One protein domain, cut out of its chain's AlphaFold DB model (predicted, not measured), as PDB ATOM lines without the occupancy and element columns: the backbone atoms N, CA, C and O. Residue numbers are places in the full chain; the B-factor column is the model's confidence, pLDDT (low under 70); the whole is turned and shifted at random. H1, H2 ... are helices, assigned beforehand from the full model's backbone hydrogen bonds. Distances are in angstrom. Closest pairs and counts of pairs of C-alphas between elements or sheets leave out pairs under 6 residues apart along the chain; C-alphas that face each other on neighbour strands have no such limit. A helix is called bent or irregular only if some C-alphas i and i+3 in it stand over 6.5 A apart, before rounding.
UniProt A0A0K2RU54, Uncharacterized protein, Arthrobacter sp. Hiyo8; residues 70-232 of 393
ATOM      1  N   ALA A  70      29.966  -9.102 -18.218       98.56
ATOM      2  CA  ALA A  70      30.871 -10.119 -18.737       98.56
ATOM      3  C   ALA A  70      30.101 -11.328 -19.302       98.56
ATOM      4  O   ALA A  70      29.152 -11.817 -18.692       98.56
ATOM      5  N   ASN A  71      30.529 -11.808 -20.470       98.56
ATOM      6  CA  ASN A  71      29.984 -12.956 -21.204       98.56
ATOM      7  C   ASN A  71      28.449 -12.974 -21.283       98.56
ATOM      8  O   ASN A  71      27.877 -12.168 -22.011       98.56
ATOM      9  N   ASN A  72      27.791 -13.906 -20.586       97.94
ATOM     10  CA  ASN A  72      26.334 -14.054 -20.550       97.94
ATOM     11  C   ASN A  72      25.692 -13.474 -19.277       97.94
ATOM     12  O   ASN A  72      24.494 -13.670 -19.084       97.94
ATOM     13  N   ALA A  73      26.467 -12.797 -18.423       98.06
ATOM     14  CA  ALA A  73      26.010 -12.146 -17.193       98.06
ATOM     15  C   ALA A  73      25.269 -13.069 -16.204       98.06
ATOM     16  O   ALA A  73      24.445 -12.617 -15.415       98.06
ATOM     17  N   ASP A  74      25.555 -14.370 -16.252       97.88
ATOM     18  CA  ASP A  74      25.037 -15.360 -15.310       97.88
ATOM     19  C   ASP A  74      25.894 -15.340 -14.028       97.88
ATOM     20  O   ASP A  74      27.080 -15.685 -14.106       97.88
ATOM     21  N   PRO A  75      25.342 -14.946 -12.863       96.31
ATOM     22  CA  PRO A  75      26.099 -14.849 -11.614       96.31
ATOM     23  C   PRO A  75      26.535 -16.215 -11.073       96.31
ATOM     24  O   PRO A  75      27.408 -16.278 -10.209       96.31
ATOM     25  N   SER A  76      25.997 -17.324 -11.596       95.69
ATOM     26  CA  SER A  76      26.468 -18.666 -11.244       95.69
ATOM     27  C   SER A  76      27.839 -18.998 -11.857       95.69
ATOM     28  O   SER A  76      28.381 -20.067 -11.565       95.69
ATOM     29  N   LYS A  77      28.369 -18.153 -12.754       97.62
ATOM     30  CA  LYS A  77      29.617 -18.382 -13.497       97.62
ATOM     31  C   LYS A  77      30.721 -17.462 -12.995       97.62
ATOM     32  O   LYS A  77      30.579 -16.242 -13.035       97.62
ATOM     33  N   LEU A  78      31.840 -18.040 -12.565       96.88
ATOM     34  CA  LEU A  78      32.908 -17.302 -11.882       96.88
ATOM     35  C   LEU A  78      33.576 -16.259 -12.793       96.88
ATOM     36  O   LEU A  78      33.856 -15.148 -12.352       96.88
ATOM     37  N   GLU A  79      33.751 -16.552 -14.084       98.06
ATOM     38  CA  GLU A  79      34.296 -15.612 -15.070       98.06
ATOM     39  C   GLU A  79      33.436 -14.353 -15.231       98.06
ATOM     40  O   GLU A  79      33.959 -13.299 -15.586       98.06
ATOM     41  N   ASN A  80      32.129 -14.423 -14.961       98.56
ATOM     42  CA  ASN A  80      31.263 -13.256 -15.116       98.56
ATOM     43  C   ASN A  80      31.470 -12.219 -14.005       98.56
ATOM     44  O   ASN A  80      31.151 -11.048 -14.200       98.56
ATOM     45  N   TRP A  81      32.074 -12.606 -12.877       98.19
ATOM     46  CA  TRP A  81      32.404 -11.694 -11.776       98.19
ATOM     47  C   TRP A  81      33.619 -10.810 -12.067       98.19
ATOM     48  O   TRP A  81      33.929  -9.923 -11.279       98.19
ATOM     49  N   TYR A  82      34.281 -10.986 -13.215       98.62
ATOM     50  CA  TYR A  82      35.498 -10.264 -13.597       98.62
ATOM     51  C   TYR A  82      35.401  -8.739 -13.428       98.62
ATOM     52  O   TYR A  82      36.312  -8.114 -12.884       98.62
ATOM     53  N   PHE A  83      34.294  -8.131 -13.864       98.75
ATOM     54  CA  PHE A  83      34.094  -6.684 -13.745       98.75
ATOM     55  C   PHE A  83      33.729  -6.240 -12.331       98.75
ATOM     56  O   PHE A  83      34.209  -5.198 -11.891       98.75
ATOM     57  N   ALA A  84      32.954  -7.040 -11.594       98.38
ATOM     58  CA  ALA A  84      32.667  -6.764 -10.190       98.38
ATOM     59  C   ALA A  84      33.946  -6.827  -9.344       98.38
ATOM     60  O   ALA A  84      34.173  -5.948  -8.525       98.38
ATOM     61  N   LEU A  85      34.834  -7.792  -9.602       98.25
ATOM     62  CA  LEU A  85      36.143  -7.886  -8.951       98.25
ATOM     63  C   LEU A  85      37.042  -6.691  -9.287       98.25
ATOM     64  O   LEU A  85      37.711  -6.156  -8.408       98.25
ATOM     65  N   TRP A  86      37.052  -6.246 -10.545       98.25
ATOM     66  CA  TRP A  86      37.777  -5.039 -10.950       98.25
ATOM     67  C   TRP A  86      37.271  -3.820 -10.167       98.25
ATOM     68  O   TRP A  86      38.065  -3.106  -9.549       98.25
ATOM     69  N   ALA A  87      35.954  -3.611 -10.153       97.12
ATOM     70  CA  ALA A  87      35.317  -2.506  -9.446       97.12
ATOM     71  C   ALA A  87      35.426  -2.621  -7.918       97.12
ATOM     72  O   ALA A  87      35.527  -1.594  -7.263       97.12
ATOM     73  N   TYR A  88      35.503  -3.823  -7.344       95.19
ATOM     74  CA  TYR A  88      35.741  -4.005  -5.909       95.19
ATOM     75  C   TYR A  88      37.053  -3.349  -5.468       95.19
ATOM     76  O   TYR A  88      37.142  -2.784  -4.386       95.19
ATOM     77  N   ASN A  89      38.084  -3.390  -6.319       93.12
ATOM     78  CA  ASN A  89      39.374  -2.796  -5.989       93.12
ATOM     79  C   ASN A  89      39.487  -1.304  -6.319       93.12
ATOM     80  O   ASN A  89      40.181  -0.593  -5.603       93.12
ATOM     81  N   SER A  90      38.883  -0.837  -7.414       89.62
ATOM     82  CA  SER A  90      39.076   0.546  -7.888       89.62
ATOM     83  C   SER A  90      37.823   1.421  -7.866       89.62
ATOM     84  O   SER A  90      37.887   2.573  -8.296       89.62
ATOM     85  N   GLY A  91      36.681   0.875  -7.454       91.94
ATOM     86  CA  GLY A  91      35.365   1.478  -7.636       91.94
ATOM     87  C   GLY A  91      34.933   1.573  -9.104       91.94
ATOM     88  O   GLY A  91      35.654   1.178 -10.031       91.94
ATOM     89  N   ILE A  92      33.744   2.145  -9.299       94.94
ATOM     90  CA  ILE A  92      33.216   2.578 -10.598       94.94
ATOM     91  C   ILE A  92      33.398   4.096 -10.682       94.94
ATOM     92  O   ILE A  92      33.020   4.829  -9.770       94.94
ATOM     93  N   GLN A  93      34.009   4.557 -11.765       95.56
ATOM     94  CA  GLN A  93      34.432   5.934 -11.966       95.56
ATOM     95  C   GLN A  93      33.392   6.750 -12.738       95.56
ATOM     96  O   GLN A  93      32.758   6.201 -13.641       95.56
ATOM     97  N   PRO A  94      33.246   8.052 -12.447       95.00
ATOM     98  CA  PRO A  94      34.071   8.832 -11.516       95.00
ATOM     99  C   PRO A  94      33.662   8.681 -10.038       95.00
ATOM    100  O   PRO A  94      32.483   8.772  -9.688       95.00
ATOM    101  N   THR A  95      34.647   8.548  -9.145       89.62
ATOM    102  CA  THR A  95      34.463   8.789  -7.701       89.62
ATOM    103  C   THR A  95      34.663  10.272  -7.364       89.62
ATOM    104  O   THR A  95      35.007  11.085  -8.228       89.62
ATOM    105  N   ALA A  96      34.468  10.661  -6.097       85.94
ATOM    106  CA  ALA A  96      34.708  12.037  -5.650       85.94
ATOM    107  C   ALA A  96      36.144  12.519  -5.936       85.94
ATOM    108  O   ALA A  96      36.341  13.689  -6.266       85.94
ATOM    109  N   ALA A  97      37.129  11.614  -5.878       82.56
ATOM    110  CA  ALA A  97      38.524  11.906  -6.209       82.56
ATOM    111  C   ALA A  97      38.727  12.260  -7.694       82.56
ATOM    112  O   ALA A  97      39.631  13.025  -8.019       82.56
ATOM    113  N   PHE A  98      37.852  11.763  -8.571       86.00
ATOM    114  CA  PHE A  98      37.880  11.976 -10.020       86.00
ATOM    115  C   PHE A  98      36.728  12.880 -10.490       86.00
ATOM    116  O   PHE A  98      36.153  12.704 -11.560       86.00
ATOM    117  N   GLY A  99      36.354  13.860  -9.662       83.69
ATOM    118  CA  GLY A  99      35.444  14.941 -10.047       83.69
ATOM    119  C   GLY A  99      33.968  14.736  -9.691       83.69
ATOM    120  O   GLY A  99      33.199  15.698  -9.761       83.69
ATOM    121  N   ASN A 100      33.555  13.560  -9.211       90.19
ATOM    122  CA  ASN A 100      32.171  13.308  -8.797       90.19
ATOM    123  C   ASN A 100      31.866  13.832  -7.382       90.19
ATOM    124  O   ASN A 100      31.554  13.091  -6.452       90.19
ATOM    125  N   THR A 101      31.954  15.148  -7.206       88.25
ATOM    126  CA  THR A 101      31.701  15.820  -5.916       88.25
ATOM    127  C   THR A 101      30.217  15.910  -5.549       88.25
ATOM    128  O   THR A 101      29.878  16.282  -4.429       88.25
ATOM    129  N   THR A 102      29.326  15.569  -6.485       86.88
ATOM    130  CA  THR A 102      27.868  15.586  -6.280       86.88
ATOM    131  C   THR A 102      27.314  14.258  -5.767       86.88
ATOM    132  O   THR A 102      26.165  14.218  -5.333       86.88
ATOM    133  N   GLY A 103      28.114  13.185  -5.817       86.88
ATOM    134  CA  GLY A 103      27.663  11.834  -5.491       86.88
ATOM    135  C   GLY A 103      26.681  11.261  -6.515       86.88
ATOM    136  O   GLY A 103      25.838  10.446  -6.151       86.88
ATOM    137  N   CYS A 104      26.741  11.699  -7.779       92.19
ATOM    138  CA  CYS A 104      25.922  11.095  -8.828       92.19
ATOM    139  C   CYS A 104      26.347   9.644  -9.075       92.19
ATOM    140  O   CYS A 104      27.504   9.284  -8.881       92.19
ATOM    141  N   THR A 105      25.422   8.792  -9.506       92.62
ATOM    142  CA  THR A 105      25.771   7.425  -9.905       92.62
ATOM    143  C   THR A 105      26.542   7.472 -11.225       92.62
ATOM    144  O   THR A 105      25.987   7.993 -12.198       92.62
ATOM    145  N   PRO A 106      27.779   6.943 -11.290       94.75
ATOM    146  CA  PRO A 106      28.557   6.894 -12.522       94.75
ATOM    147  C   PRO A 106      27.792   6.297 -13.701       94.75
ATOM    148  O   PRO A 106      27.132   5.268 -13.562       94.75
ATOM    149  N   GLY A 107      27.882   6.944 -14.861       93.62
ATOM    150  CA  GLY A 107      27.088   6.580 -16.029       93.62
ATOM    151  C   GLY A 107      27.239   7.579 -17.175       93.62
ATOM    152  O   GLY A 107      27.922   8.591 -17.028       93.62
ATOM    153  N   PRO A 108      26.520   7.392 -18.293       91.75
ATOM    154  CA  PRO A 108      26.567   8.316 -19.431       91.75
ATOM    155  C   PRO A 108      26.176   9.767 -19.095       91.75
ATOM    156  O   PRO A 108      26.490  10.683 -19.847       91.75
ATOM    157  N   SER A 109      25.458   9.982 -17.988       92.56
ATOM    158  CA  SER A 109      25.063  11.301 -17.477       92.56
ATOM    159  C   SER A 109      25.900  11.787 -16.285       92.56
ATOM    160  O   SER A 109      25.616  12.853 -15.747       92.56
ATOM    161  N   CYS A 110      26.876  10.999 -15.835       93.94
ATOM    162  CA  CYS A 110      27.743  11.269 -14.690       93.94
ATOM    163  C   CYS A 110      29.148  10.761 -15.036       93.94
ATOM    164  O   CYS A 110      29.490   9.605 -14.782       93.94
ATOM    165  N   THR A 111      29.922  11.629 -15.680       94.69
ATOM    166  CA  THR A 111      31.235  11.324 -16.258       94.69
ATOM    167  C   THR A 111      32.342  12.107 -15.562       94.69
ATOM    168  O   THR A 111      32.079  13.125 -14.918       94.69
ATOM    169  N   GLY A 112      33.580  11.635 -15.701       91.75
ATOM    170  CA  GLY A 112      34.775  12.357 -15.284       91.75
ATOM    171  C   GLY A 112      35.023  13.622 -16.115       91.75
ATOM    172  O   GLY A 112      34.261  13.914 -17.051       91.75
ATOM    173  N   PRO A 113      36.077  14.385 -15.776       88.81
ATOM    174  CA  PRO A 113      36.506  15.579 -16.503       88.81
ATOM    175  C   PRO A 113      36.646  15.383 -18.018       88.81
ATOM    176  O   PRO A 113      36.272  16.284 -18.771       88.81
ATOM    177  N   ASP A 114      37.097  14.204 -18.450       90.50
ATOM    178  CA  ASP A 114      37.291  13.868 -19.865       90.50
ATOM    179  C   ASP A 114      36.053  13.239 -20.533       90.50
ATOM    180  O   ASP A 114      36.095  12.808 -21.684       90.50
ATOM    181  N   GLY A 115      34.906  13.206 -19.847       92.31
ATOM    182  CA  GLY A 115      33.675  12.606 -20.375       92.31
ATOM    183  C   GLY A 115      33.643  11.075 -20.300       92.31
ATOM    184  O   GLY A 115      32.708  10.452 -20.808       92.31
ATOM    185  N   THR A 116      34.624  10.464 -19.639       95.00
ATOM    186  CA  THR A 116      34.741   9.017 -19.435       95.00
ATOM    187  C   THR A 116      33.992   8.561 -18.178       95.00
ATOM    188  O   THR A 116      33.668   9.351 -17.290       95.00
ATOM    189  N   TRP A 117      33.669   7.270 -18.087       96.69
ATOM    190  CA  TRP A 117      33.070   6.647 -16.895       96.69
ATOM    191  C   TRP A 117      33.305   5.126 -16.922       96.69
ATOM    192  O   TRP A 117      33.683   4.575 -17.953       96.69
ATOM    193  N   GLY A 118      33.081   4.431 -15.806       97.25
ATOM    194  CA  GLY A 118      33.144   2.968 -15.723       97.25
ATOM    195  C   GLY A 118      34.340   2.429 -14.937       97.25
ATOM    196  O   GLY A 118      34.723   2.964 -13.903       97.25
ATOM    197  N   LEU A 119      34.909   1.313 -15.380       98.00
ATOM    198  CA  LEU A 119      35.972   0.596 -14.677       98.00
ATOM    199  C   LEU A 119      37.333   1.281 -14.869       98.00
ATOM    200  O   LEU A 119      37.782   1.469 -16.000       98.00
ATOM    201  N   GLY A 120      38.011   1.606 -13.765       94.75
ATOM    202  CA  GLY A 120      39.250   2.395 -13.758       94.75
ATOM    203  C   GLY A 120      40.435   1.763 -14.506       94.75
ATOM    204  O   GLY A 120      40.630   0.550 -14.455       94.75
ATOM    205  N   TRP A 121      41.291   2.581 -15.137       95.81
ATOM    206  CA  TRP A 121      42.421   2.117 -15.965       95.81
ATOM    207  C   TRP A 121      43.461   1.282 -15.208       95.81
ATOM    208  O   TRP A 121      44.087   0.400 -15.796       95.81
ATOM    209  N   ALA A 122      43.640   1.532 -13.907       94.62
ATOM    210  CA  ALA A 122      44.654   0.866 -13.095       94.62
ATOM    211  C   ALA A 122      44.596  -0.664 -13.240       94.62
ATOM    212  O   ALA A 122      45.621  -1.267 -13.521       94.62
ATOM    213  N   ASN A 123      43.400  -1.254 -13.175       97.12
ATOM    214  CA  ASN A 123      43.168  -2.697 -13.292       97.12
ATOM    215  C   ASN A 123      42.870  -3.171 -14.728       97.12
ATOM    216  O   ASN A 123      42.512  -4.334 -14.937       97.12
ATOM    217  N   ASN A 124      43.027  -2.308 -15.735       97.50
ATOM    218  CA  ASN A 124      42.840  -2.708 -17.122       97.50
ATOM    219  C   ASN A 124      43.920  -3.722 -17.529       97.50
ATOM    220  O   ASN A 124      45.105  -3.419 -17.384       97.50
ATOM    221  N   PRO A 125      43.568  -4.898 -18.087       97.00
ATOM    222  CA  PRO A 125      44.553  -5.889 -18.527       97.00
ATOM    223  C   PRO A 125      45.576  -5.356 -19.528       97.00
ATOM    224  O   PRO A 125      46.664  -5.934 -19.642       97.00
ATOM    225  N   ARG A 126      45.230  -4.276 -20.245       96.50
ATOM    226  CA  ARG A 126      46.103  -3.601 -21.202       96.50
ATOM    227  C   ARG A 126      47.033  -2.563 -20.580       96.50
ATOM    228  O   ARG A 126      47.893  -2.044 -21.286       96.50
ATOM    229  N   ASN A 127      46.899  -2.261 -19.292       95.94
ATOM    230  CA  ASN A 127      47.781  -1.330 -18.604       95.94
ATOM    231  C   ASN A 127      49.251  -1.795 -18.737       95.94
ATOM    232  O   ASN A 127      49.563  -2.934 -18.379       95.94
ATOM    233  N   PRO A 128      50.167  -0.945 -19.247       94.50
ATOM    234  CA  PRO A 128      51.558  -1.323 -19.510       94.50
ATOM    235  C   PRO A 128      52.386  -1.590 -18.243       94.50
ATOM    236  O   PRO A 128      53.532  -2.022 -18.354       94.50
ATOM    237  N   SER A 129      51.837  -1.340 -17.048       93.69
ATOM    238  CA  SER A 129      52.438  -1.789 -15.785       93.69
ATOM    239  C   SER A 129      52.440  -3.314 -15.631       93.69
ATOM    240  O   SER A 129      53.291  -3.840 -14.921       93.69
ATOM    241  N   TYR A 130      51.551  -4.021 -16.336       95.69
ATOM    242  CA  TYR A 130      51.488  -5.478 -16.337       95.69
ATOM    243  C   TYR A 130      52.270  -6.060 -17.523       95.69
ATOM    244  O   TYR A 130      52.066  -5.619 -18.662       95.69
ATOM    245  N   PRO A 131      53.112  -7.095 -17.324       95.19
ATOM    246  CA  PRO A 131      53.784  -7.768 -18.427       95.19
ATOM    247  C   PRO A 131      52.770  -8.276 -19.473       95.19
ATOM    248  O   PRO A 131      51.809  -8.973 -19.124       95.19
ATOM    249  N   PRO A 132      52.952  -7.961 -20.770       91.50
ATOM    250  CA  PRO A 132      52.000  -8.333 -21.819       91.50
ATOM    251  C   PRO A 132      52.080  -9.815 -22.212       91.50
ATOM    252  O   PRO A 132      51.270 -10.292 -22.991       91.50
ATOM    253  N   ASN A 133      53.072 -10.553 -21.724       92.31
ATOM    254  CA  ASN A 133      53.234 -11.989 -21.948       92.31
ATOM    255  C   ASN A 133      52.998 -12.808 -20.669       92.31
ATOM    256  O   ASN A 133      53.414 -13.964 -20.611       92.31
ATOM    257  N   ARG A 134      52.365 -12.215 -19.647       94.75
ATOM    258  CA  ARG A 134      52.000 -12.927 -18.420       94.75
ATOM    259  C   ARG A 134      51.032 -14.068 -18.738       94.75
ATOM    260  O   ARG A 134      50.085 -13.900 -19.509       94.75
ATOM    261  N   THR A 135      51.264 -15.229 -18.143       95.25
ATOM    262  CA  THR A 135      50.233 -16.269 -18.046       95.25
ATOM    263  C   THR A 135      49.210 -15.859 -16.991       95.25
ATOM    264  O   THR A 135      49.551 -15.048 -16.137       95.25
ATOM    265  N   PRO A 136      47.985 -16.404 -16.987       96.56
ATOM    266  CA  PRO A 136      47.068 -16.262 -15.859       96.56
ATOM    267  C   PRO A 136      47.754 -16.496 -14.500       96.56
ATOM    268  O   PRO A 136      48.541 -17.435 -14.353       96.56
ATOM    269  N   PHE A 137      47.468 -15.623 -13.531       97.94
ATOM    270  CA  PHE A 137      48.102 -15.618 -12.209       97.94
ATOM    271  C   PHE A 137      47.964 -16.977 -11.514       97.94
ATOM    272  O   PHE A 137      46.856 -17.496 -11.424       97.94
ATOM    273  N   LEU A 138      49.067 -17.545 -11.014       97.88
ATOM    274  CA  LEU A 138      49.127 -18.845 -10.320       97.88
ATOM    275  C   LEU A 138      48.746 -20.070 -11.160       97.88
ATOM    276  O   LEU A 138      48.728 -21.178 -10.622       97.88
ATOM    277  N   GLN A 139      48.480 -19.915 -12.459       96.56
ATOM    278  CA  GLN A 139      48.149 -21.049 -13.325       96.56
ATOM    279  C   GLN A 139      49.347 -21.975 -13.526       96.56
ATOM    280  O   GLN A 139      49.201 -23.195 -13.557       96.56
ATOM    281  N   SER A 140      50.534 -21.389 -13.694       95.44
ATOM    282  CA  SER A 140      51.755 -22.151 -13.972       95.44
ATOM    283  C   SER A 140      52.576 -22.418 -12.713       95.44
ATOM    284  O   SER A 140      53.243 -23.449 -12.623       95.44
ATOM    285  N   THR A 141      52.582 -21.490 -11.749       95.75
ATOM    286  CA  THR A 141      53.434 -21.586 -10.557       95.75
ATOM    287  C   THR A 141      52.950 -20.702  -9.409       95.75
ATOM    288  O   THR A 141      52.511 -19.577  -9.617       95.75
ATOM    289  N   TYR A 142      53.132 -21.166  -8.169       96.06
ATOM    290  CA  TYR A 142      52.930 -20.338  -6.973       96.06
ATOM    291  C   TYR A 142      53.978 -19.224  -6.820       96.06
ATOM    292  O   TYR A 142      53.795 -18.325  -6.003       96.06
ATOM    293  N   ALA A 143      55.068 -19.255  -7.598       96.12
ATOM    294  CA  ALA A 143      56.077 -18.195  -7.584       96.12
ATOM    295  C   ALA A 143      55.512 -16.833  -8.021       96.12
ATOM    296  O   ALA A 143      56.042 -15.806  -7.599       96.12
ATOM    297  N   ASP A 144      54.410 -16.814  -8.781       97.25
ATOM    298  CA  ASP A 144      53.714 -15.584  -9.166       97.25
ATOM    299  C   ASP A 144      53.272 -14.781  -7.928       97.25
ATOM    300  O   ASP A 144      53.295 -13.550  -7.944       97.25
ATOM    301  N   ALA A 145      52.962 -15.450  -6.807       95.50
ATOM    302  CA  ALA A 145      52.585 -14.798  -5.551       95.50
ATOM    303  C   ALA A 145      53.696 -13.916  -4.945       95.50
ATOM    304  O   ALA A 145      53.403 -13.091  -4.082       95.50
ATOM    305  N   ALA A 146      54.953 -14.055  -5.384       96.06
ATOM    306  CA  ALA A 146      56.039 -13.149  -5.005       96.06
ATOM    307  C   ALA A 146      56.008 -11.816  -5.781       96.06
ATOM    308  O   ALA A 146      56.594 -10.830  -5.332       96.06
ATOM    309  N   HIS A 147      55.311 -11.775  -6.922       95.25
ATOM    310  CA  HIS A 147      55.179 -10.612  -7.800       95.25
ATOM    311  C   HIS A 147      53.713 -10.360  -8.203       95.25
ATOM    312  O   HIS A 147      53.405 -10.214  -9.383       95.25
ATOM    313  N   PRO A 148      52.770 -10.252  -7.245       95.12
ATOM    314  CA  PRO A 148      51.350 -10.132  -7.572       95.12
ATOM    315  C   PRO A 148      51.033  -8.845  -8.351       95.12
ATOM    316  O   PRO A 148      50.049  -8.798  -9.080       95.12
ATOM    317  N   GLY A 149      51.869  -7.805  -8.228       94.94
ATOM    318  CA  GLY A 149      51.719  -6.541  -8.955       94.94
ATOM    319  C   GLY A 149      51.834  -6.652 -10.479       94.94
ATOM    320  O   GLY A 149      51.453  -5.709 -11.164       94.94
ATOM    321  N   ASP A 150      52.289  -7.790 -11.007       97.00
ATOM    322  CA  ASP A 150      52.370  -8.045 -12.450       97.00
ATOM    323  C   ASP A 150      51.002  -8.421 -13.069       97.00
ATOM    324  O   ASP A 150      50.887  -8.537 -14.291       97.00
ATOM    325  N   TRP A 151      49.946  -8.566 -12.253       98.25
ATOM    326  CA  TRP A 151      48.579  -8.872 -12.691       98.25
ATOM    327  C   TRP A 151      47.552  -7.857 -12.170       98.25
ATOM    328  O   TRP A 151      47.643  -7.405 -11.021       98.25
ATOM    329  N   PRO A 152      46.504  -7.550 -12.955       97.56
ATOM    330  CA  PRO A 152      45.394  -6.746 -12.461       97.56
ATOM    331  C   PRO A 152      44.610  -7.485 -11.368       97.56
ATOM    332  O   PRO A 152      44.657  -8.712 -11.251       97.56
ATOM    333  N   TYR A 153      43.902  -6.731 -10.525       98.00
ATOM    334  CA  TYR A 153      43.257  -7.262  -9.318       98.00
ATOM    335  C   TYR A 153      42.335  -8.459  -9.573       98.00
ATOM    336  O   TYR A 153      42.479  -9.501  -8.938       98.00
ATOM    337  N   GLN A 154      41.440  -8.352 -10.547       98.25
ATOM    338  CA  GLN A 154      40.493  -9.408 -10.884       98.25
ATOM    339  C   GLN A 154      41.171 -10.698 -11.376       98.25
ATOM    340  O   GLN A 154      40.698 -11.790 -11.067       98.25
ATOM    341  N   GLU A 155      42.309 -10.603 -12.074       98.06
ATOM    342  CA  GLU A 155      43.084 -11.785 -12.482       98.06
ATOM    343  C   GLU A 155      43.765 -12.442 -11.270       98.06
ATOM    344  O   GLU A 155      43.840 -13.669 -11.202       98.06
ATOM    345  N   ARG A 156      44.198 -11.649 -10.276       97.81
ATOM    346  CA  ARG A 156      44.757 -12.173  -9.020       97.81
ATOM    347  C   ARG A 156      43.731 -12.956  -8.209       97.81
ATOM    348  O   ARG A 156      44.037 -14.045  -7.728       97.81
ATOM    349  N   VAL A 157      42.519 -12.414  -8.069       96.81
ATOM    350  CA  VAL A 157      41.435 -13.074  -7.326       96.81
ATOM    351  C   VAL A 157      41.036 -14.384  -8.006       96.81
ATOM    352  O   VAL A 157      40.979 -15.417  -7.343       96.81
ATOM    353  N   LEU A 158      40.838 -14.377  -9.328       97.56
ATOM    354  CA  LEU A 158      40.520 -15.595 -10.084       97.56
ATOM    355  C   LEU A 158      41.659 -16.626 -10.042       97.56
ATOM    356  O   LEU A 158      41.394 -17.826 -10.029       97.56
ATOM    357  N   GLY A 159      42.914 -16.173  -9.977       97.25
ATOM    358  CA  GLY A 159      44.067 -17.047  -9.791       97.25
ATOM    359  C   GLY A 159      44.063 -17.748  -8.434       97.25
ATOM    360  O   GLY A 159      44.181 -18.969  -8.387       97.25
ATOM    361  N   TRP A 160      43.846 -17.018  -7.335       95.81
ATOM    362  CA  TRP A 160      43.699 -17.641  -6.012       95.81
ATOM    363  C   TRP A 160      42.475 -18.553  -5.945       95.81
ATOM    364  O   TRP A 160      42.562 -19.652  -5.414       95.81
ATOM    365  N   MET A 161      41.356 -18.169  -6.550       93.94
ATOM    366  CA  MET A 161      40.177 -19.030  -6.642       93.94
ATOM    367  C   MET A 161      40.485 -20.386  -7.311       93.94
ATOM    368  O   MET A 161      39.960 -21.411  -6.883       93.94
ATOM    369  N   ALA A 162      41.341 -20.409  -8.337       95.50
ATOM    370  CA  ALA A 162      41.706 -21.626  -9.066       95.50
ATOM    371  C   ALA A 162      42.910 -22.390  -8.474       95.50
ATOM    372  O   ALA A 162      43.002 -23.606  -8.652       95.50
ATOM    373  N   SER A 163      43.804 -21.705  -7.751       95.62
ATOM    374  CA  SER A 163      44.994 -22.266  -7.095       95.62
ATOM    375  C   SER A 163      44.892 -22.138  -5.570       95.62
ATOM    376  O   SER A 163      45.198 -21.073  -5.027       95.62
ATOM    377  N   PRO A 164      44.489 -23.206  -4.856       93.50
ATOM    378  CA  PRO A 164      44.263 -23.135  -3.422       93.50
ATOM    379  C   PRO A 164      45.505 -22.813  -2.600       93.50
ATOM    380  O   PRO A 164      46.585 -23.346  -2.845       93.50
ATOM    381  N   LEU A 165      45.339 -22.009  -1.548       91.56
ATOM    382  CA  LEU A 165      46.411 -21.756  -0.583       91.56
ATOM    383  C   LEU A 165      46.988 -23.073  -0.047       91.56
ATOM    384  O   LEU A 165      46.245 -23.945   0.400       91.56
ATOM    385  N   ILE A 166      48.316 -23.204  -0.062       89.94
ATOM    386  CA  ILE A 166      49.008 -24.383   0.469       89.94
ATOM    387  C   ILE A 166      49.509 -24.067   1.875       89.94
ATOM    388  O   ILE A 166      50.391 -23.227   2.055       89.94
ATOM    389  N   ARG A 167      48.996 -24.784   2.878       82.44
ATOM    390  CA  ARG A 167      49.435 -24.668   4.273       82.44
ATOM    391  C   ARG A 167      49.803 -26.044   4.819       82.44
ATOM    392  O   ARG A 167      49.003 -26.968   4.786       82.44
ATOM    393  N   TYR A 168      51.043 -26.190   5.294       84.31
ATOM    394  CA  TYR A 168      51.596 -27.461   5.796       84.31
ATOM    395  C   TYR A 168      51.461 -28.647   4.818       84.31
ATOM    396  O   TYR A 168      51.334 -29.791   5.239       84.31
ATOM    397  N   GLY A 169      51.490 -28.373   3.509       84.88
ATOM    398  CA  GLY A 169      51.319 -29.390   2.467       84.88
ATOM    399  C   GLY A 169      49.864 -29.743   2.139       84.88
ATOM    400  O   GLY A 169      49.646 -30.615   1.304       84.88
ATOM    401  N   TYR A 170      48.886 -29.064   2.744       85.56
ATOM    402  CA  TYR A 170      47.460 -29.227   2.456       85.56
ATOM    403  C   TYR A 170      46.924 -28.039   1.659       85.56
ATOM    404  O   TYR A 170      47.325 -26.899   1.896       85.56
ATOM    405  N   TYR A 171      46.000 -28.314   0.740       90.25
ATOM    406  CA  TYR A 171      45.224 -27.286   0.051       90.25
ATOM    407  C   TYR A 171      44.122 -26.756   0.970       90.25
ATOM    408  O   TYR A 171      43.418 -27.537   1.604       90.25
ATOM    409  N   GLY A 172      43.989 -25.434   1.041       87.19
ATOM    410  CA  GLY A 172      43.047 -24.759   1.933       87.19
ATOM    411  C   GLY A 172      41.585 -24.840   1.496       87.19
ATOM    412  O   GLY A 172      40.712 -24.607   2.320       87.19
ATOM    413  N   TYR A 173      41.320 -25.155   0.227       88.19
ATOM    414  CA  TYR A 173      39.976 -25.312  -0.334       88.19
ATOM    415  C   TYR A 173      40.013 -26.157  -1.609       88.19
ATOM    416  O   TYR A 173      41.068 -26.355  -2.219       88.19
ATOM    417  N   SER A 174      38.846 -26.664  -2.005       90.19
ATOM    418  CA  SER A 174      38.683 -27.390  -3.267       90.19
ATOM    419  C   SER A 174      38.730 -26.432  -4.456       90.19
ATOM    420  O   SER A 174      38.228 -25.312  -4.386       90.19
ATOM    421  N   THR A 175      39.304 -26.883  -5.569       92.38
ATOM    422  CA  THR A 175      39.233 -26.148  -6.837       92.38
ATOM    423  C   THR A 175      37.810 -26.182  -7.402       92.38
ATOM    424  O   THR A 175      37.101 -27.169  -7.181       92.38
ATOM    425  N   PRO A 176      37.395 -25.166  -8.174       95.19
ATOM    426  CA  PRO A 176      36.081 -25.153  -8.806       95.19
ATOM    427  C   PRO A 176      35.957 -26.181  -9.948       95.19
ATOM    428  O   PRO A 176      36.942 -26.781 -10.381       95.19
ATOM    429  N   ASP A 177      34.734 -26.371 -10.451       96.38
ATOM    430  CA  ASP A 177      34.460 -27.161 -11.657       96.38
ATOM    431  C   ASP A 177      34.648 -26.297 -12.909       96.38
ATOM    432  O   ASP A 177      33.956 -25.295 -13.104       96.38
ATOM    433  N   TYR A 178      35.585 -26.707 -13.759       96.81
ATOM    434  CA  TYR A 178      36.006 -26.012 -14.974       96.81
ATOM    435  C   TYR A 178      35.214 -26.412 -16.234       96.81
ATOM    436  O   TYR A 178      35.539 -25.942 -17.327       96.81
ATOM    437  N   HIS A 179      34.226 -27.311 -16.125       96.38
ATOM    438  CA  HIS A 179      33.354 -27.749 -17.230       96.38
ATOM    439  C   HIS A 179      34.107 -28.196 -18.495       96.38
ATOM    440  O   HIS A 179      33.787 -27.811 -19.621       96.38
ATOM    441  N   GLY A 180      35.142 -29.020 -18.312       90.69
ATOM    442  CA  GLY A 180      35.953 -29.578 -19.403       90.69
ATOM    443  C   GLY A 180      37.130 -28.706 -19.846       90.69
ATOM    444  O   GLY A 180      37.927 -29.141 -20.677       90.69
ATOM    445  N   THR A 181      37.277 -27.512 -19.270       91.44
ATOM    446  CA  THR A 181      38.548 -26.780 -19.273       91.44
ATOM    447  C   THR A 181      39.390 -27.186 -18.054       91.44
ATOM    448  O   THR A 181      39.097 -28.166 -17.368       91.44
ATOM    449  N   ASN A 182      40.477 -26.469 -17.799       92.56
ATOM    450  CA  ASN A 182      41.447 -26.750 -16.742       92.56
ATOM    451  C   ASN A 182      41.873 -25.478 -15.984       92.56
ATOM    452  O   ASN A 182      42.810 -25.524 -15.189       92.56
ATOM    453  N   TRP A 183      41.213 -24.348 -16.256       96.38
ATOM    454  CA  TRP A 183      41.452 -23.052 -15.623       96.38
ATOM    455  C   TRP A 183      40.300 -22.083 -15.940       96.38
ATOM    456  O   TRP A 183      39.719 -22.220 -17.022       96.38
ATOM    457  N   PRO A 184      40.008 -21.068 -15.099       96.56
ATOM    458  CA  PRO A 184      39.049 -20.030 -15.458       96.56
ATOM    459  C   PRO A 184      39.454 -19.324 -16.750       96.56
ATOM    460  O   PRO A 184      40.613 -18.953 -16.954       96.56
ATOM    461  N   GLN A 185      38.493 -19.131 -17.642       97.31
ATOM    462  CA  GLN A 185      38.760 -18.526 -18.943       97.31
ATOM    463  C   GLN A 185      38.843 -17.005 -18.794       97.31
ATOM    464  O   GLN A 185      37.835 -16.341 -18.562       97.31
ATOM    465  N   LEU A 186      40.044 -16.442 -18.922       97.12
ATOM    466  CA  LEU A 186      40.281 -15.001 -18.795       97.12
ATOM    467  C   LEU A 186      40.157 -14.281 -20.149       97.12
ATOM    468  O   LEU A 186      40.446 -14.880 -21.192       97.12
ATOM    469  N   PRO A 187      39.753 -12.998 -20.162       97.31
ATOM    470  CA  PRO A 187      39.736 -12.208 -21.384       97.31
ATOM    471  C   PRO A 187      41.150 -11.985 -21.931       97.31
ATOM    472  O   PRO A 187      42.135 -11.942 -21.196       97.31
ATOM    473  N   GLY A 188      41.248 -11.783 -23.245       95.69
ATOM    474  CA  GLY A 188      42.495 -11.334 -23.859       95.69
ATOM    475  C   GLY A 188      42.868  -9.916 -23.413       95.69
ATOM    476  O   GLY A 188      42.002  -9.103 -23.102       95.69
ATOM    477  N   LEU A 189      44.160  -9.585 -23.471       94.75
ATOM    478  CA  LEU A 189      44.709  -8.305 -22.990       94.75
ATOM    479  C   LEU A 189      44.026  -7.062 -23.566       94.75
ATOM    480  O   LEU A 189      43.948  -6.042 -22.895       94.75
ATOM    481  N   ASN A 190      43.543  -7.139 -24.806       95.94
ATOM    482  CA  ASN A 190      42.920  -6.014 -25.502       95.94
ATOM    483  C   ASN A 190      41.392  -5.972 -25.346       95.94
ATOM    484  O   ASN A 190      40.758  -5.094 -25.919       95.94
ATOM    485  N   ALA A 191      40.779  -6.914 -24.621       96.50
ATOM    486  CA  ALA A 191      39.322  -7.072 -24.590       96.50
ATOM    487  C   ALA A 191      38.574  -5.875 -23.973       96.50
ATOM    488  O   ALA A 191      37.385  -5.715 -24.233       96.50
ATOM    489  N   MET A 192      39.269  -5.039 -23.194       97.75
ATOM    490  CA  MET A 192      38.741  -3.822 -22.565       97.75
ATOM    491  C   MET A 192      39.541  -2.578 -22.986       97.75
ATOM    492  O   MET A 192      39.756  -1.657 -22.198       97.75
ATOM    493  N   CYS A 193      40.061  -2.580 -24.213       97.44
ATOM    494  CA  CYS A 193      40.825  -1.472 -24.768       97.44
ATOM    495  C   CYS A 193      40.388  -1.216 -26.208       97.44
ATOM    496  O   CYS A 193      40.819  -1.908 -27.135       97.44
ATOM    497  N   ASP A 194      39.529  -0.217 -26.390       96.38
ATOM    498  CA  ASP A 194      39.136   0.268 -27.705       96.38
ATOM    499  C   ASP A 194      38.903   1.790 -27.693       96.38
ATOM    500  O   ASP A 194      39.044   2.474 -26.680       96.38
ATOM    501  N   SER A 195      38.538   2.349 -28.845       94.75
ATOM    502  CA  SER A 195      38.346   3.793 -28.986       94.75
ATOM    503  C   SER A 195      37.162   4.361 -28.190       94.75
ATOM    504  O   SER A 195      36.962   5.566 -28.225       94.75
ATOM    505  N   SER A 196      36.327   3.538 -27.549       93.38
ATOM    506  CA  SER A 196      35.225   4.032 -26.709       93.38
ATOM    507  C   SER A 196      35.630   4.383 -25.290       93.38
ATOM    508  O   SER A 196      34.877   5.091 -24.636       93.38
ATOM    509  N   ASN A 197      36.781   3.895 -24.829       95.12
ATOM    510  CA  ASN A 197      37.384   4.302 -23.566       95.12
ATOM    511  C   ASN A 197      38.739   4.974 -23.795       95.12
ATOM    512  O   ASN A 197      39.653   4.784 -23.000       95.12
ATOM    513  N   ASP A 198      38.899   5.658 -24.932       96.19
ATOM    514  CA  ASP A 198      40.125   6.371 -25.298       96.19
ATOM    515  C   ASP A 198      41.382   5.485 -25.275       96.19
ATOM    516  O   ASP A 198      42.498   5.948 -25.019       96.19
ATOM    517  N   CYS A 199      41.210   4.194 -25.581       96.88
ATOM    518  CA  CYS A 199      42.274   3.204 -25.566       96.88
ATOM    519  C   CYS A 199      42.633   2.730 -26.980       96.88
ATOM    520  O   CYS A 199      41.790   2.321 -27.779       96.88
ATOM    521  N   ASN A 200      43.924   2.739 -27.299       96.50
ATOM    522  CA  ASN A 200      44.469   2.247 -28.553       96.50
ATOM    523  C   ASN A 200      45.345   1.010 -28.303       96.50
ATOM    524  O   ASN A 200      46.528   1.159 -27.996       96.50
ATOM    525  N   PRO A 201      44.845  -0.224 -28.502       94.81
ATOM    526  CA  PRO A 201      45.624  -1.435 -28.229       94.81
ATOM    527  C   PRO A 201      46.809  -1.633 -29.189       94.81
ATOM    528  O   PRO A 201      47.706  -2.432 -28.894       94.81
ATOM    529  N   ALA A 202      46.810  -0.920 -30.322       94.56
ATOM    530  CA  ALA A 202      47.829  -0.987 -31.363       94.56
ATOM    531  C   ALA A 202      48.987   0.004 -31.154       94.56
ATOM    532  O   ALA A 202      49.913   0.021 -31.968       94.56
ATOM    533  N   ASP A 203      48.967   0.819 -30.093       93.38
ATOM    534  CA  ASP A 203      50.050   1.761 -29.824       93.38
ATOM    535  C   ASP A 203      51.369   1.029 -29.510       93.38
ATOM    536  O   ASP A 203      51.566   0.440 -28.445       93.38
ATOM    537  N   SER A 204      52.316   1.068 -30.448       89.38
ATOM    538  CA  SER A 204      53.610   0.394 -30.307       89.38
ATOM    539  C   SER A 204      54.516   1.002 -29.231       89.38
ATOM    540  O   SER A 204      55.507   0.378 -28.860       89.38
ATOM    541  N   THR A 205      54.218   2.211 -28.749       90.25
ATOM    542  CA  THR A 205      54.986   2.880 -27.688       90.25
ATOM    543  C   THR A 205      54.610   2.393 -26.289       90.25
ATOM    544  O   THR A 205      55.342   2.656 -25.338       90.25
ATOM    545  N   GLY A 206      53.493   1.667 -26.156       87.44
ATOM    546  CA  GLY A 206      52.947   1.246 -24.864       87.44
ATOM    547  C   GLY A 206      52.005   2.267 -24.220       87.44
ATOM    548  O   GLY A 206      51.434   1.978 -23.170       87.44
ATOM    549  N   ALA A 207      51.799   3.431 -24.845       92.38
ATOM    550  CA  ALA A 207      50.826   4.444 -24.432       92.38
ATOM    551  C   ALA A 207      49.395   4.057 -24.856       92.38
ATOM    552  O   ALA A 207      48.752   4.733 -25.649       92.38
ATOM    553  N   TYR A 208      48.910   2.914 -24.364       96.50
ATOM    554  CA  TYR A 208      47.619   2.370 -24.790       96.50
ATOM    555  C   TYR A 208      46.436   3.240 -24.365       96.50
ATOM    556  O   TYR A 208      45.512   3.404 -25.149       96.50
ATOM    557  N   CYS A 209      46.461   3.810 -23.161       96.62
ATOM    558  CA  CYS A 209      45.512   4.851 -22.790       96.62
ATOM    559  C   CYS A 209      45.973   6.176 -23.399       96.62
ATOM    560  O   CYS A 209      47.108   6.591 -23.164       96.62
ATOM    561  N   SER A 210      45.111   6.816 -24.190       94.38
ATOM    562  CA  SER A 210      45.454   8.055 -24.892       94.38
ATOM    563  C   SER A 210      45.260   9.321 -24.053       94.38
ATOM    564  O   SER A 210      45.779  10.377 -24.423       94.38
ATOM    565  N   LEU A 211      44.571   9.211 -22.914       93.44
ATOM    566  CA  LEU A 211      44.391  10.295 -21.951       93.44
ATOM    567  C   LEU A 211      45.591  10.381 -21.000       93.44
ATOM    568  O   LEU A 211      46.077   9.373 -20.481       93.44
ATOM    569  N   ALA A 212      46.088  11.600 -20.777       90.62
ATOM    570  CA  ALA A 212      47.311  11.842 -20.007       90.62
ATOM    571  C   ALA A 212      47.145  11.608 -18.493       90.62
ATOM    572  O   ALA A 212      48.130  11.383 -17.791       90.62
ATOM    573  N   ASP A 213      45.914  11.675 -18.000       89.56
ATOM    574  CA  ASP A 213      45.504  11.408 -16.619       89.56
ATOM    575  C   ASP A 213      45.035   9.960 -16.397       89.56
ATOM    576  O   ASP A 213      44.728   9.568 -15.272       89.56
ATOM    577  N   TYR A 214      45.085   9.137 -17.449       92.25
ATOM    578  CA  TYR A 214      44.720   7.726 -17.436       92.25
ATOM    579  C   TYR A 214      43.236   7.454 -17.152       92.25
ATOM    580  O   TYR A 214      42.883   6.371 -16.678       92.25
ATOM    581  N   GLU A 215      42.343   8.378 -17.516       94.62
ATOM    582  CA  GLU A 215      40.890   8.207 -17.380       94.62
ATOM    583  C   GLU A 215      40.246   7.284 -18.443       94.62
ATOM    584  O   GLU A 215      39.047   7.355 -18.694       94.62
ATOM    585  N   CYS A 216      41.009   6.364 -19.051       96.00
ATOM    586  CA  CYS A 216      40.543   5.401 -20.062       96.00
ATOM    587  C   CYS A 216      39.648   4.288 -19.482       96.00
ATOM    588  O   CYS A 216      39.999   3.098 -19.475       96.00
ATOM    589  N   TRP A 217      38.498   4.674 -18.940       97.38
ATOM    590  CA  TRP A 217      37.630   3.825 -18.136       97.38
ATOM    591  C   TRP A 217      36.674   2.982 -18.983       97.38
ATOM    592  O   TRP A 217      36.011   3.472 -19.893       97.38
ATOM    593  N   TRP A 218      36.613   1.681 -18.700       98.12
ATOM    594  CA  TRP A 218      35.833   0.737 -19.503       98.12
ATOM    595  C   TRP A 218      34.374   0.657 -19.045       98.12
ATOM    596  O   TRP A 218      34.107   0.369 -17.881       98.12
ATOM    597  N   HIS A 219      33.423   0.815 -19.967       97.25
ATOM    598  CA  HIS A 219      31.990   0.839 -19.640       97.25
ATOM    599  C   HIS A 219      31.097   0.081 -20.642       97.25
ATOM    600  O   HIS A 219      29.917   0.391 -20.812       97.25
ATOM    601  N   LYS A 220      31.655  -0.898 -21.358       98.00
ATOM    602  CA  LYS A 220      30.919  -1.716 -22.334       98.00
ATOM    603  C   LYS A 220      30.740  -3.158 -21.854       98.00
ATOM    604  O   LYS A 220      31.573  -3.658 -21.092       98.00
ATOM    605  N   PRO A 221      29.724  -3.878 -22.359       98.19
ATOM    606  CA  PRO A 221      29.696  -5.325 -22.226       98.19
ATOM    607  C   PRO A 221      30.869  -5.949 -22.995       98.19
ATOM    608  O   PRO A 221      31.259  -5.461 -24.059       98.19
ATOM    609  N   ALA A 222      31.416  -7.048 -22.479       98.25
ATOM    610  CA  ALA A 222      32.483  -7.800 -23.131       98.25
ATOM    611  C   ALA A 222      32.205  -9.303 -23.074       98.25
ATOM    612  O   ALA A 222      31.847  -9.845 -22.029       98.25
ATOM    613  N   THR A 223      32.422  -9.994 -24.190       98.25
ATOM    614  CA  THR A 223      32.257 -11.449 -24.293       98.25
ATOM    615  C   THR A 223      33.555 -12.067 -24.792       98.25
ATOM    616  O   THR A 223      33.972 -11.803 -25.917       98.25
ATOM    617  N   TRP A 224      34.179 -12.912 -23.970       98.00
ATOM    618  CA  TRP A 224      35.357 -13.704 -24.351       98.00
ATOM    619  C   TRP A 224      35.099 -15.213 -24.270       98.00
ATOM    620  O   TRP A 224      35.781 -15.980 -24.946       98.00
ATOM    621  N   VAL A 225      34.065 -15.643 -23.536       97.81
ATOM    622  CA  VAL A 225      33.557 -17.021 -23.533       97.81
ATOM    623  C   VAL A 225      32.156 -17.053 -24.140       97.81
ATOM    624  O   VAL A 225      31.153 -16.838 -23.459       97.81
ATOM    625  N   ALA A 226      32.057 -17.350 -25.437       96.12
ATOM    626  CA  ALA A 226      30.767 -17.396 -26.136       96.12
ATOM    627  C   ALA A 226      29.810 -18.473 -25.579       96.12
ATOM    628  O   ALA A 226      28.594 -18.316 -25.628       96.12
ATOM    629  N   THR A 227      30.353 -19.559 -25.022       96.62
ATOM    630  CA  THR A 227      29.603 -20.699 -24.471       96.62
ATOM    631  C   THR A 227      29.552 -20.701 -22.941       96.62
ATOM    632  O   THR A 227      29.411 -21.756 -22.327       96.62
ATOM    633  N   CYS A 228      29.657 -19.529 -22.304       97.69
ATOM    634  CA  CYS A 228      29.823 -19.413 -20.850       97.69
ATOM    635  C   CYS A 228      28.742 -20.141 -20.034       97.69
ATOM    636  O   CYS A 228      29.039 -20.740 -19.004       97.69
ATOM    637  N   ALA A 229      27.507 -20.204 -20.540       97.19
ATOM    638  CA  ALA A 229      26.418 -20.953 -19.913       97.19
ATOM    639  C   ALA A 229      26.791 -22.414 -19.574       97.19
ATOM    640  O   ALA A 229      26.354 -22.939 -18.548       97.19
ATOM    641  N   THR A 230      27.625 -23.056 -20.398       96.69
ATOM    642  CA  THR A 230      28.017 -24.463 -20.238       96.69
ATOM    643  C   THR A 230      29.503 -24.679 -19.993       96.69
ATOM    644  O   THR A 230      29.853 -25.752 -19.532       96.69
ATOM    645  N   THR A 231      30.377 -23.724 -20.331       97.38
ATOM    646  CA  THR A 231      31.839 -23.912 -20.241       97.38
ATOM    647  C   THR A 231      32.526 -23.013 -19.222       97.38
ATOM    648  O   THR A 231      33.701 -23.233 -18.951       97.38
ATOM    649  N   CYS A 232      31.851 -21.988 -18.692       98.00
ATOM    650  CA  CYS A 232      32.428 -21.179 -17.620       98.00
ATOM    651  C   CYS A 232      32.428 -21.941 -16.301       98.00
ATOM    652  O   CYS A 232      31.533 -22.742 -16.020       98.00
TER     653      CYS A 232
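AT A GLANCE: This is residues 70 to 232 of the 393 residues of an uncharacterized protein of Arthrobacter sp. Hiyo8 (UniProt A0A0K2RU54). There is little regular structure: two helices, H1 and H3, lie obliquely together amid long loops, with short H2 near H3 and short H4 close to the printed part's last residue. The loops reach out to opposite ends, round Ser 109 and Tyr 168. The printed part has 163 residues, 32 in the named helices H1 to H4, and no named strand; the class is all helix. It is compact, with a radius of gyration of the C-alphas of 16.8 A, and only just elongated, spanning 50 by 33 by 29 A.

IN THESE COORDINATES: H1, residues 78 to 90, begins at C-alpha 78 (32.908, -17.302, -11.882) and is 19.3 A long; it is irregular, with C-alphas 80 and 83 7.3 A apart. H2 is residues 142 to 146, 8.1 A. H3 is residues 153 to 162, 14.4 A. H4, residues 228 to 231, 5.0 A, ends at C-alpha 231 (31.839, -23.912, -20.241).

HOW THE PARTS SIT: H1 and H3 touch, closest at the C-alphas of Leu 85 and Gln 154, 5.0 A, at a steep tilt of 41 degrees, opposite ways. H2 and H3 are near each other, with 7 pairs of C-alphas within 10 A. H1 and H4 are only just apart, at 8.2 A. Each O i to N i+4 pair is within hydrogen-bond range in H3, 6 of 9 in H1 and 0 of 1 in H2, where 2 of 2 O i to N i+3 pairs are; H4 is too short for an O i to N i+4 pair.

THE WHOLE: The C-alphas farthest apart, of Ser 109 and Tyr 168, are 52.4 A apart. The printed part has no cut; the links H1 to H2, 51 residues, and H3 to H4, 65 residues, are long. No printed residue is under 70 in pLDDT.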